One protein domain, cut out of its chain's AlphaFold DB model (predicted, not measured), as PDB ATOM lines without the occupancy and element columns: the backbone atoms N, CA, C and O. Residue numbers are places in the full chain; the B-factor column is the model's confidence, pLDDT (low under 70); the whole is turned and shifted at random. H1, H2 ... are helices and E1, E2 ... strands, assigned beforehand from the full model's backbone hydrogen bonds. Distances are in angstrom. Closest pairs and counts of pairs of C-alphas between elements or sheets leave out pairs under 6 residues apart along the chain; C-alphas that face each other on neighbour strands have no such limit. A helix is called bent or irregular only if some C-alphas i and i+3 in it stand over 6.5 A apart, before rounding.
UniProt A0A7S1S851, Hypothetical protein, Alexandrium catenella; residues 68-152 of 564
ATOM      1  N   SER A  68      -2.639 -56.272 -46.817       95.25
ATOM      2  CA  SER A  68      -2.861 -55.157 -47.740       95.25
ATOM      3  C   SER A  68      -4.340 -54.785 -47.826       95.25
ATOM      4  O   SER A  68      -4.676 -53.605 -47.815       95.25
ATOM      5  N   ILE A  69      -5.233 -55.781 -47.808       95.50
ATOM      6  CA  ILE A  69      -6.685 -55.565 -47.794       95.50
ATOM      7  C   ILE A  69      -7.135 -54.939 -46.472       95.50
ATOM      8  O   ILE A  69      -7.975 -54.039 -46.481       95.50
ATOM      9  N   VAL A  70      -6.587 -55.388 -45.340       96.50
ATOM     10  CA  VAL A  70      -6.896 -54.812 -44.024       96.50
ATOM     11  C   VAL A  70      -6.460 -53.349 -43.956       96.50
ATOM     12  O   VAL A  70      -7.265 -52.505 -43.566       96.50
ATOM     13  N   GLU A  71      -5.230 -53.034 -44.372       95.44
ATOM     14  CA  GLU A  71      -4.709 -51.661 -44.409       95.44
ATOM     15  C   GLU A  71      -5.530 -50.771 -45.360       95.44
ATOM     16  O   GLU A  71      -5.935 -49.670 -44.983       95.44
ATOM     17  N   GLU A  72      -5.854 -51.262 -46.563       94.25
ATOM     18  CA  GLU A  72      -6.699 -50.550 -47.531       94.25
ATOM     19  C   GLU A  72      -8.091 -50.253 -46.953       94.25
ATOM     20  O   GLU A  72      -8.575 -49.120 -47.020       94.25
ATOM     21  N   THR A  73      -8.736 -51.270 -46.376       94.75
ATOM     22  CA  THR A  73     -10.084 -51.165 -45.806       94.75
ATOM     23  C   THR A  73     -10.098 -50.170 -44.653       94.75
ATOM     24  O   THR A  73     -10.947 -49.281 -44.626       94.75
ATOM     25  N   CYS A  74      -9.121 -50.256 -43.748       94.69
ATOM     26  CA  CYS A  74      -9.023 -49.356 -42.604       94.69
ATOM     27  C   CYS A  74      -8.825 -47.900 -43.037       94.69
ATOM     28  O   CYS A  74      -9.570 -47.015 -42.623       94.69
ATOM     29  N   GLY A  75      -7.917 -47.662 -43.990       92.44
ATOM     30  CA  GLY A  75      -7.701 -46.328 -44.546       92.44
ATOM     31  C   GLY A  75      -8.927 -45.758 -45.274       92.44
ATOM     32  O   GLY A  75      -9.056 -44.541 -45.409       92.44
ATOM     33  N   ARG A  76      -9.845 -46.597 -45.775       91.06
ATOM     34  CA  ARG A  76     -11.141 -46.147 -46.322       91.06
ATOM     35  C   ARG A  76     -12.146 -45.819 -45.214       91.06
ATOM     36  O   ARG A  76     -12.822 -44.802 -45.341       91.06
ATOM     37  N   LEU A  77     -12.226 -46.637 -44.164       91.69
ATOM     38  CA  LEU A  77     -13.148 -46.432 -43.041       91.69
ATOM     39  C   LEU A  77     -12.800 -45.173 -42.241       91.69
ATOM     40  O   LEU A  77     -13.662 -44.326 -42.057       91.69
ATOM     41  N   ASN A  78     -11.526 -44.985 -41.899       87.62
ATOM     42  CA  ASN A  78     -11.053 -43.840 -41.111       87.62
ATOM     43  C   ASN A  78     -11.295 -42.476 -41.816       87.62
ATOM     44  O   ASN A  78     -11.414 -41.414 -41.208       87.62
ATOM     45  N   ARG A  79     -11.450 -42.475 -43.149       84.06
ATOM     46  CA  ARG A  79     -11.774 -41.255 -43.912       84.06
ATOM     47  C   ARG A  79     -13.237 -40.813 -43.807       84.06
ATOM     48  O   ARG A  79     -13.528 -39.703 -44.242       84.06
ATOM     49  N   LEU A  80     -14.136 -41.645 -43.277       73.75
ATOM     50  CA  LEU A  80     -15.571 -41.351 -43.214       73.75
ATOM     51  C   LEU A  80     -15.925 -40.265 -42.210       73.75
ATOM     52  O   LEU A  80     -16.768 -39.425 -42.504       73.75
ATOM     53  N   THR A  81     -15.327 -40.303 -41.019       66.31
ATOM     54  CA  THR A  81     -15.859 -39.553 -39.877       66.31
ATOM     55  C   THR A  81     -14.772 -38.919 -39.020       66.31
ATOM     56  O   THR A  81     -14.887 -38.898 -37.794       66.31
ATOM     57  N   ARG A  82     -13.754 -38.306 -39.642       59.59
ATOM     58  CA  ARG A  82     -12.776 -37.472 -38.908       59.59
ATOM     59  C   ARG A  82     -13.428 -36.436 -37.983       59.59
ATOM     60  O   ARG A  82     -12.793 -35.958 -37.053       59.59
ATOM     61  N   GLU A  83     -14.674 -36.076 -38.267       58.31
ATOM     62  CA  GLU A  83     -15.448 -35.043 -37.586       58.31
ATOM     63  C   GLU A  83     -16.052 -35.476 -36.240       58.31
ATOM     64  O   GLU A  83     -16.450 -34.603 -35.477       58.31
ATOM     65  N   TYR A  84     -16.134 -36.776 -35.916       60.66
ATOM     66  CA  TYR A  84     -16.908 -37.209 -34.742       60.66
ATOM     67  C   TYR A  84     -16.177 -37.046 -33.408       60.66
ATOM     68  O   TYR A  84     -16.815 -36.673 -32.426       60.66
ATOM     69  N   TRP A  85     -14.866 -37.300 -33.351       63.44
ATOM     70  CA  TRP A  85     -14.130 -37.239 -32.079       63.44
ATOM     71  C   TRP A  85     -12.790 -36.504 -32.178       63.44
ATOM     72  O   TRP A  85     -12.409 -35.828 -31.224       63.44
ATOM     73  N   GLY A  86     -12.098 -36.559 -33.324       72.75
ATOM     74  CA  GLY A  86     -10.817 -35.867 -33.518       72.75
ATOM     75  C   GLY A  86      -9.731 -36.332 -32.540       72.75
ATOM     76  O   GLY A  86      -8.861 -35.551 -32.153       72.75
ATOM     77  N   THR A  87      -9.810 -37.586 -32.102       80.12
ATOM     78  CA  THR A  87      -8.956 -38.185 -31.072       80.12
ATOM     79  C   THR A  87      -7.647 -38.712 -31.656       80.12
ATOM     80  O   THR A  87      -7.447 -38.771 -32.870       80.12
ATOM     81  N   ALA A  88      -6.733 -39.149 -30.782       78.81
ATOM     82  CA  ALA A  88      -5.506 -39.818 -31.213       78.81
ATOM     83  C   ALA A  88      -5.785 -41.121 -31.987       78.81
ATOM     84  O   ALA A  88      -4.998 -41.476 -32.862       78.81
ATOM     85  N   ALA A  89      -6.900 -41.808 -31.699       83.19
ATOM     86  CA  ALA A  89      -7.320 -42.997 -32.436       83.19
ATOM     87  C   ALA A  89      -7.697 -42.659 -33.889       83.19
ATOM     88  O   ALA A  89      -7.298 -43.374 -34.802       83.19
ATOM     89  N   ASP A  90      -8.361 -41.521 -34.116       82.94
ATOM     90  CA  ASP A  90      -8.745 -41.068 -35.462       82.94
ATOM     91  C   ASP A  90      -7.525 -40.674 -36.320       82.94
ATOM     92  O   ASP A  90      -7.594 -40.643 -37.550       82.94
ATOM     93  N   ALA A  91      -6.377 -40.387 -35.695       87.00
ATOM     94  CA  ALA A  91      -5.136 -40.074 -36.403       87.00
ATOM     95  C   ALA A  91      -4.404 -41.319 -36.947       87.00
ATOM     96  O   ALA A  91      -3.570 -41.181 -37.849       87.00
ATOM     97  N   ASP A  92      -4.695 -42.516 -36.427       92.06
ATOM     98  CA  ASP A  92      -4.074 -43.770 -36.856       92.06
ATOM     99  C   ASP A  92      -4.932 -44.476 -37.914       92.06
ATOM    100  O   ASP A  92      -5.988 -45.034 -37.627       92.06
ATOM    101  N   ALA A  93      -4.440 -44.517 -39.155       92.06
ATOM    102  CA  ALA A  93      -5.142 -45.130 -40.283       92.06
ATOM    103  C   ALA A  93      -5.355 -46.654 -40.160       92.06
ATOM    104  O   ALA A  93      -6.017 -47.238 -41.018       92.06
ATOM    105  N   SER A  94      -4.774 -47.306 -39.148       95.12
ATOM    106  CA  SER A  94      -4.962 -48.730 -38.847       95.12
ATOM    107  C   SER A  94      -5.952 -49.002 -37.704       95.12
ATOM    108  O   SER A  94      -6.199 -50.167 -37.362       95.12
ATOM    109  N   VAL A  95      -6.564 -47.944 -37.165       95.06
ATOM    110  CA  VAL A  95      -7.632 -47.983 -36.165       95.06
ATOM    111  C   VAL A  95      -8.948 -47.514 -36.790       95.06
ATOM    112  O   VAL A  95      -8.964 -46.607 -37.624       95.06
ATOM    113  N   VAL A  96     -10.049 -48.153 -36.390       95.19
ATOM    114  CA  VAL A  96     -11.417 -47.784 -36.781       95.19
ATOM    115  C   VAL A  96     -12.303 -47.622 -35.546       95.19
ATOM    116  O   VAL A  96     -12.214 -48.413 -34.600       95.19
ATOM    117  N   ASN A  97     -13.170 -46.611 -35.555       95.31
ATOM    118  CA  ASN A  97     -14.138 -46.348 -34.493       95.31
ATOM    119  C   ASN A  97     -15.467 -47.093 -34.730       95.31
ATOM    120  O   ASN A  97     -15.910 -47.297 -35.861       95.31
ATOM    121  N   ALA A  98     -16.172 -47.448 -33.657       95.44
ATOM    122  CA  ALA A  98     -17.523 -47.998 -33.726       95.44
ATOM    123  C   ALA A  98     -18.494 -47.065 -34.473       95.44
ATOM    124  O   ALA A  98     -19.380 -47.553 -35.171       95.44
ATOM    125  N   ALA A  99     -18.310 -45.742 -34.371       93.31
ATOM    126  CA  ALA A  99     -19.092 -44.766 -35.130       93.31
ATOM    127  C   ALA A  99     -18.868 -44.885 -36.651       93.31
ATOM    128  O   ALA A  99     -19.832 -44.855 -37.412       93.31
ATOM    129  N   GLU A 100     -17.626 -45.112 -37.093       93.50
ATOM    130  CA  GLU A 100     -17.283 -45.312 -38.511       93.50
ATOM    131  C   GLU A 100     -17.919 -46.579 -39.068       93.50
ATOM    132  O   GLU A 100     -18.443 -46.582 -40.179       93.50
ATOM    133  N   LEU A 101     -17.894 -47.662 -38.286       95.62
ATOM    134  CA  LEU A 101     -18.537 -48.919 -38.657       95.62
ATOM    135  C   LEU A 101     -20.061 -48.782 -38.699       95.62
ATOM    136  O   LEU A 101     -20.682 -49.285 -39.633       95.62
ATOM    137  N   ALA A 102     -20.655 -48.092 -37.721       95.00
ATOM    138  CA  ALA A 102     -22.091 -47.833 -37.668       95.00
ATOM    139  C   ALA A 102     -22.557 -47.026 -38.886       95.00
ATOM    140  O   ALA A 102     -23.514 -47.422 -39.555       95.00
ATOM    141  N   GLU A 103     -21.826 -45.963 -39.228       92.75
ATOM    142  CA  GLU A 103     -22.089 -45.144 -40.410       92.75
ATOM    143  C   GLU A 103     -21.882 -45.941 -41.698       92.75
ATOM    144  O   GLU A 103     -22.762 -45.997 -42.553       92.75
ATOM    145  N   GLN A 104     -20.744 -46.628 -41.839       94.31
ATOM    146  CA  GLN A 104     -20.428 -47.389 -43.046       94.31
ATOM    147  C   GLN A 104     -21.479 -48.462 -43.346       94.31
ATOM    148  O   GLN A 104     -21.852 -48.647 -44.510       94.31
ATOM    149  N   LEU A 105     -21.920 -49.178 -42.312       95.31
ATOM    150  CA  LEU A 105     -22.847 -50.299 -42.423       95.31
ATOM    151  C   LEU A 105     -24.319 -49.873 -42.312       95.31
ATOM    152  O   LEU A 105     -25.194 -50.714 -42.512       95.31
ATOM    153  N   MET A 106     -24.594 -48.595 -42.018       95.00
ATOM    154  CA  MET A 106     -25.936 -48.071 -41.731       95.00
ATOM    155  C   MET A 106     -26.647 -48.949 -40.695       95.00
ATOM    156  O   MET A 106     -27.694 -49.542 -40.949       95.00
ATOM    157  N   VAL A 107     -26.006 -49.121 -39.539       95.25
ATOM    158  CA  VAL A 107     -26.505 -49.930 -38.419       95.25
ATOM    159  C   VAL A 107     -26.445 -49.123 -37.136       95.25
ATOM    160  O   VAL A 107     -25.607 -48.233 -37.004       95.25
ATOM    161  N   SER A 108     -27.301 -49.452 -36.168       95.94
ATOM    162  CA  SER A 108     -27.270 -48.759 -34.877       95.94
ATOM    163  C   SER A 108     -25.887 -48.891 -34.237       95.94
ATOM    164  O   SER A 108     -25.302 -49.984 -34.208       95.94
ATOM    165  N   ARG A 109     -25.388 -47.791 -33.675       95.31
ATOM    166  CA  ARG A 109     -24.119 -47.778 -32.944       95.31
ATOM    167  C   ARG A 109     -24.110 -48.778 -31.789       95.31
ATOM    168  O   ARG A 109     -23.098 -49.437 -31.580       95.31
ATOM    169  N   ASP A 110     -25.238 -48.951 -31.106       96.44
ATOM    170  CA  ASP A 110     -25.371 -49.904 -30.001       96.44
ATOM    171  C   ASP A 110     -25.121 -51.346 -30.453       96.44
ATOM    172  O   ASP A 110     -24.373 -52.065 -29.795       96.44
ATOM    173  N   SER A 111     -25.642 -51.750 -31.621       97.44
ATOM    174  CA  SER A 111     -25.356 -53.085 -32.175       97.44
ATOM    175  C   SER A 111     -23.860 -53.269 -32.460       97.44
ATOM    176  O   SER A 111     -23.308 -54.339 -32.216       97.44
ATOM    177  N   VAL A 112     -23.173 -52.226 -32.948       97.75
ATOM    178  CA  VAL A 112     -21.719 -52.276 -33.186       97.75
ATOM    179  C   VAL A 112     -20.956 -52.375 -31.868       97.75
ATOM    180  O   VAL A 112     -20.054 -53.200 -31.758       97.75
ATOM    181  N   LEU A 113     -21.310 -51.575 -30.863       97.44
ATOM    182  CA  LEU A 113     -20.669 -51.603 -29.547       97.44
ATOM    183  C   LEU A 113     -20.858 -52.954 -28.850       97.44
ATOM    184  O   LEU A 113     -19.890 -53.505 -28.324       97.44
ATOM    185  N   GLU A 114     -22.069 -53.514 -28.884       97.56
ATOM    186  CA  GLU A 114     -22.358 -54.850 -28.358       97.56
ATOM    187  C   GLU A 114     -21.500 -55.908 -29.066       97.56
ATOM    188  O   GLU A 114     -20.829 -56.718 -28.420       97.56
ATOM    189  N   TYR A 115     -21.450 -55.857 -30.398       98.44
ATOM    190  CA  TYR A 115     -20.657 -56.783 -31.193       98.44
ATOM    191  C   TYR A 115     -19.153 -56.670 -30.892       98.44
ATOM    192  O   TYR A 115     -18.500 -57.679 -30.627       98.44
ATOM    193  N   LEU A 116     -18.586 -55.460 -30.866       98.25
ATOM    194  CA  LEU A 116     -17.161 -55.253 -30.590       98.25
ATOM    195  C   LEU A 116     -16.792 -55.622 -29.145       98.25
ATOM    196  O   LEU A 116     -15.830 -56.358 -28.916       98.25
ATOM    197  N   GLY A 117     -17.548 -55.120 -28.169       97.50
ATOM    198  CA  GLY A 117     -17.223 -55.242 -26.751       97.50
ATOM    199  C   GLY A 117     -17.583 -56.601 -26.155       97.50
ATOM    200  O   GLY A 117     -16.773 -57.198 -25.447       97.50
ATOM    201  N   ILE A 118     -18.781 -57.111 -26.447       97.44
ATOM    202  CA  ILE A 118     -19.298 -58.340 -25.829       97.44
ATOM    203  C   ILE A 118     -18.974 -59.551 -26.697       97.44
ATOM    204  O   ILE A 118     -18.422 -60.536 -26.198       97.44
ATOM    205  N   HIS A 119     -19.303 -59.488 -27.989       97.69
ATOM    206  CA  HIS A 119     -19.201 -60.656 -28.861       97.69
ATOM    207  C   HIS A 119     -17.756 -60.949 -29.279       97.69
ATOM    208  O   HIS A 119     -17.277 -62.067 -29.098       97.69
ATOM    209  N   LEU A 120     -17.030 -59.943 -29.775       97.62
ATOM    210  CA  LEU A 120     -15.628 -60.095 -30.172       97.62
ATOM    211  C   LEU A 120     -14.655 -60.005 -28.994       97.62
ATOM    212  O   LEU A 120     -13.517 -60.487 -29.091       97.62
ATOM    213  N   ARG A 121     -15.077 -59.379 -27.887       97.81
ATOM    214  CA  ARG A 121     -14.193 -59.015 -26.768       97.81
ATOM    215  C   ARG A 121     -12.957 -58.271 -27.280       97.81
ATOM    216  O   ARG A 121     -11.825 -58.630 -26.944       97.81
ATOM    217  N   ALA A 122     -13.174 -57.332 -28.198       97.44
ATOM    218  CA  ALA A 122     -12.115 -56.498 -28.736       97.44
ATOM    219  C   ALA A 122     -11.641 -55.516 -27.661       97.44
ATOM    220  O   ALA A 122     -12.418 -55.082 -26.806       97.44
ATOM    221  N   ARG A 123     -10.357 -55.165 -27.684       96.94
ATOM    222  CA  ARG A 123      -9.834 -54.144 -26.773       96.94
ATOM    223  C   ARG A 123     -10.220 -52.755 -27.282       96.94
ATOM    224  O   ARG A 123      -9.877 -52.412 -28.406       96.94
ATOM    225  N   ASN A 124     -10.851 -51.939 -26.435       97.50
ATOM    226  CA  ASN A 124     -11.038 -50.523 -26.746       97.50
ATOM    227  C   ASN A 124      -9.684 -49.794 -26.699       97.50
ATOM    228  O   ASN A 124      -8.986 -49.838 -25.681       97.50
ATOM    229  N   LEU A 125      -9.309 -49.166 -27.810       96.56
ATOM    230  CA  LEU A 125      -8.082 -48.385 -27.973       96.56
ATOM    231  C   LEU A 125      -8.271 -46.894 -27.709       96.56
ATOM    232  O   LEU A 125      -7.279 -46.170 -27.658       96.56
ATOM    233  N   GLU A 126      -9.511 -46.433 -27.556       94.81
ATOM    234  CA  GLU A 126      -9.771 -45.058 -27.160       94.81
ATOM    235  C   GLU A 126      -9.180 -44.799 -25.769       94.81
ATOM    236  O   GLU A 126      -9.341 -45.594 -24.840       94.81
ATOM    237  N   THR A 127      -8.490 -43.672 -25.636       95.19
ATOM    238  CA  THR A 127      -7.860 -43.256 -24.377       95.19
ATOM    239  C   THR A 127      -8.288 -41.866 -23.938       95.19
ATOM    240  O   THR A 127      -8.065 -41.523 -22.777       95.19
ATOM    241  N   ASP A 128      -8.920 -41.078 -24.815       94.19
ATOM    242  CA  ASP A 128      -9.434 -39.769 -24.445       94.19
ATOM    243  C   ASP A 128     -10.619 -39.918 -23.470       94.19
ATOM    244  O   ASP A 128     -11.633 -40.535 -23.814       94.19
ATOM    245  N   PRO A 129     -10.541 -39.357 -22.247       94.12
ATOM    246  CA  PRO A 129     -11.601 -39.515 -21.254       94.12
ATOM    247  C   PRO A 129     -12.950 -38.936 -21.694       94.12
ATOM    248  O   PRO A 129     -13.992 -39.456 -21.293       94.12
ATOM    249  N   THR A 130     -12.947 -37.877 -22.510       91.88
ATOM    250  CA  THR A 130     -14.174 -37.230 -22.998       91.88
ATOM    251  C   THR A 130     -14.845 -38.106 -24.049       91.88
ATOM    252  O   THR A 130     -16.048 -38.355 -23.967       91.88
ATOM    253  N   ALA A 131     -14.067 -38.642 -24.992       91.62
ATOM    254  CA  ALA A 131     -14.547 -39.582 -25.994       91.62
ATOM    255  C   ALA A 131     -15.059 -40.876 -25.340       91.62
ATOM    256  O   ALA A 131     -16.148 -41.343 -25.675       91.62
ATOM    257  N   LEU A 132     -14.339 -41.421 -24.350       93.75
ATOM    258  CA  LEU A 132     -14.787 -42.584 -23.570       93.75
ATOM    259  C   LEU A 132     -16.099 -42.315 -22.828       93.75
ATOM    260  O   LEU A 132     -16.987 -43.165 -22.845       93.75
ATOM    261  N   ALA A 133     -16.257 -41.135 -22.220       93.00
ATOM    262  CA  ALA A 133     -17.512 -40.736 -21.584       93.00
ATOM    263  C   ALA A 133     -18.668 -40.620 -22.597       93.00
ATOM    264  O   ALA A 133     -19.812 -40.920 -22.263       93.00
ATOM    265  N   GLY A 134     -18.365 -40.259 -23.849       89.88
ATOM    266  CA  GLY A 134     -19.289 -40.318 -24.986       89.88
ATOM    267  C   GLY A 134     -19.522 -41.729 -25.551       89.88
ATOM    268  O   GLY A 134     -20.293 -41.895 -26.501       89.88
ATOM    269  N   GLY A 135     -18.876 -42.757 -24.993       92.00
ATOM    270  CA  GLY A 135     -18.952 -44.156 -25.422       92.00
ATOM    271  C   GLY A 135     -18.093 -44.495 -26.646       92.00
ATOM    272  O   GLY A 135     -18.406 -45.450 -27.359       92.00
ATOM    273  N   SER A 136     -17.086 -43.682 -26.982       92.75
ATOM    274  CA  SER A 136     -16.164 -43.970 -28.088       92.75
ATOM    275  C   SER A 136     -15.500 -45.335 -27.879       92.75
ATOM    276  O   SER A 136     -15.066 -45.684 -26.774       92.75
ATOM    277  N   PHE A 137     -15.463 -46.128 -28.948       96.00
ATOM    278  CA  PHE A 137     -14.869 -47.457 -28.944       96.00
ATOM    279  C   PHE A 137     -14.091 -47.649 -30.236       96.00
ATOM    280  O   PHE A 137     -14.684 -47.695 -31.312       96.00
ATOM    281  N   ALA A 138     -12.775 -47.775 -30.128       96.00
ATOM    282  CA  ALA A 138     -11.878 -47.914 -31.266       96.00
ATOM    283  C   ALA A 138     -11.150 -49.263 -31.229       96.00
ATOM    284  O   ALA A 138     -10.820 -49.756 -30.149       96.00
ATOM    285  N   VAL A 139     -10.902 -49.865 -32.393       97.12
ATOM    286  CA  VAL A 139     -10.249 -51.180 -32.530       97.12
ATOM    287  C   VAL A 139      -9.227 -51.182 -33.661       97.12
ATOM    288  O   VAL A 139      -9.398 -50.484 -34.659       97.12
ATOM    289  N   TRP A 140      -8.183 -52.010 -33.545       97.25
ATOM    290  CA  TRP A 140      -7.255 -52.238 -34.656       97.25
ATOM    291  C   TRP A 140      -7.986 -52.986 -35.768       97.25
ATOM    292  O   TRP A 140      -8.620 -54.009 -35.513       97.25
ATOM    293  N   CYS A 141      -7.846 -52.553 -37.018       97.50
ATOM    294  CA  CYS A 141      -8.487 -53.238 -38.143       97.50
ATOM    295  C   CYS A 141      -7.984 -54.681 -38.335       97.50
ATOM    296  O   CYS A 141      -8.745 -55.554 -38.757       97.50
ATOM    297  N   THR A 142      -6.726 -54.963 -37.980       97.06
ATOM    298  CA  THR A 142      -6.164 -56.325 -37.973       97.06
ATOM    299  C   THR A 142      -6.856 -57.220 -36.947       97.06
ATOM    300  O   THR A 142      -7.248 -58.340 -37.278       97.06
ATOM    301  N   GLU A 143      -7.063 -56.716 -35.729       97.19
ATOM    302  CA  GLU A 143      -7.816 -57.396 -34.670       97.19
ATOM    303  C   GLU A 143      -9.289 -57.569 -35.063       97.19
ATOM    304  O   GLU A 143      -9.832 -58.664 -34.916       97.19
ATOM    305  N   LEU A 144      -9.916 -56.527 -35.619       98.00
ATOM    306  CA  LEU A 144     -11.307 -56.553 -36.072       98.00
ATOM    307  C   LEU A 144     -11.537 -57.636 -37.130       98.00
ATOM    308  O   LEU A 144     -12.483 -58.415 -36.998       98.00
ATOM    309  N   CYS A 145     -10.673 -57.716 -38.148       98.31
ATOM    310  CA  CYS A 145     -10.756 -58.762 -39.166       98.31
ATOM    311  C   CYS A 145     -10.583 -60.150 -38.538       98.31
ATOM    312  O   CYS A 145     -11.444 -61.014 -38.710       98.31
ATOM    313  N   ALA A 146      -9.511 -60.358 -37.763       97.44
ATOM    314  CA  ALA A 146      -9.195 -61.662 -37.182       97.44
ATOM    315  C   ALA A 146     -10.314 -62.176 -36.261       97.44
ATOM    316  O   ALA A 146     -10.811 -63.286 -36.454       97.44
ATOM    317  N   LYS A 147     -10.779 -61.349 -35.319       97.94
ATOM    318  CA  LYS A 147     -11.850 -61.716 -34.381       97.94
ATOM    319  C   LYS A 147     -13.197 -61.900 -35.074       97.94
ATOM    320  O   LYS A 147     -13.938 -62.816 -34.727       97.94
ATOM    321  N   THR A 148     -13.507 -61.090 -36.089       98.19
ATOM    322  CA  THR A 148     -14.712 -61.308 -36.907       98.19
ATOM    323  C   THR A 148     -14.658 -62.664 -37.603       98.19
ATOM    324  O   THR A 148     -15.654 -63.378 -37.636       98.19
ATOM    325  N   MET A 149     -13.492 -63.078 -38.103       97.69
ATOM    326  CA  MET A 149     -13.322 -64.411 -38.683       97.69
ATOM    327  C   MET A 149     -13.475 -65.524 -37.662       97.69
ATOM    328  O   MET A 149     -14.103 -66.530 -37.974       97.69
ATOM    329  N   GLU A 150     -12.975 -65.355 -36.444       96.25
ATOM    330  CA  GLU A 150     -13.193 -66.315 -35.360       96.25
ATOM    331  C   GLU A 150     -14.678 -66.490 -35.012       96.25
ATOM    332  O   GLU A 150     -15.104 -67.622 -34.776       96.25
ATOM    333  N   ALA A 151     -15.466 -65.409 -35.061       96.88
ATOM    334  CA  ALA A 151     -16.905 -65.413 -34.783       96.88
ATOM    335  C   ALA A 151     -17.752 -66.152 -35.840       96.88
ATOM    336  O   ALA A 151     -18.879 -66.566 -35.565       96.88
ATOM    337  N   ILE A 152     -17.226 -66.352 -37.051       97.19
ATOM    338  CA  ILE A 152     -17.921 -67.067 -38.130       97.19
ATOM    339  C   ILE A 152     -17.589 -68.563 -38.052       97.19
ATOM    340  O   ILE A 152     -16.434 -68.907 -37.835       97.19
TER     341      ILE A 152
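AT A GLANCE: This is residues 68 to 152 of the 564 residues of the protein "Hypothetical protein" of Alexandrium catenella (UniProt A0A7S1S851). A tiny antiparallel ribbon of two strands, E1 and E2, lies at the core, and helices are set around it: H1 and H5 pack on it and meet at a wide angle, while H2 leads away from E1 to H3, which crosses H2 steeply. The small helix H4 sits alone at one far end, toward which the unnamed link of residues 78 to 94 also loops; H5 runs out toward the opposite end. The printed part has 85 residues with five named helices and two named strands, in the order H1, E1, H2, H3, H4, E2, H5, and its class is mostly helix. It is compact, with a radius of gyration of the C-alphas of 11.7 A, and spans 33 by 27 by 23 A.

IN THESE COORDINATES: E1 is residues 95 to 97 and E2 is residues 138 to 140. H5, residues 141 to 151, is 15.2 A long and ends with C-alpha 151 at (-16.905, -65.413, -34.783). H1, residues 68 to 77, is 14.3 A long and begins with C-alpha 68 at (-2.861, -55.157, -47.740). H2 is residues 98 to 105, 10.5 A long. H3, residues 109 to 119, is 14.4 A long; it is neither bent nor irregular, but only just: C-alphas 116 and 119 are 6.0 A apart. H4 is residues 129 to 133, with C-alpha 129 at (-11.601, -39.515, -21.254).

HOW THE PARTS SIT: E1 and E2 are antiparallel, with 150 degrees between their directions; N 96 and O 139 are within hydrogen-bond range at 3.0 A, and N 139 and O 96 at 2.9 A. The closest C-alphas of H1 and E1 are those of Cys 74 and Val 96, 6.5 A apart. H1 touches H5, about perpendicular at 75 degrees, the closest C-alphas being those of Cys 74 and Cys 141, 5.9 A apart. H1 and H2 only just touch, with 3 pairs of C-alphas within 8 A, the closest being Leu 77 and Glu 100 at 6.2 A; they are about perpendicular at 84 degrees. H2 touches H3 at a steep tilt of 67 degrees, opposite ways, the closest C-alphas being those of Ala 102 and Arg 109, 5.1 A apart. H3 and H5 are close but not clearly touching: their closest C-alphas, His 119 and Ala 151, are 7.9 A apart. H4 touches no helix. In all five helices every O i to N i+4 pair is within hydrogen-bond range.

THE WHOLE: The two C-alphas farthest apart, those of Thr 130 and Ile 152, are 33.7 A apart. The printed part has no cut. The link from H1 to E1, 17 residues, is long. The mean pLDDT of the printed part is 92.0; residues 81 to 85 are under 70.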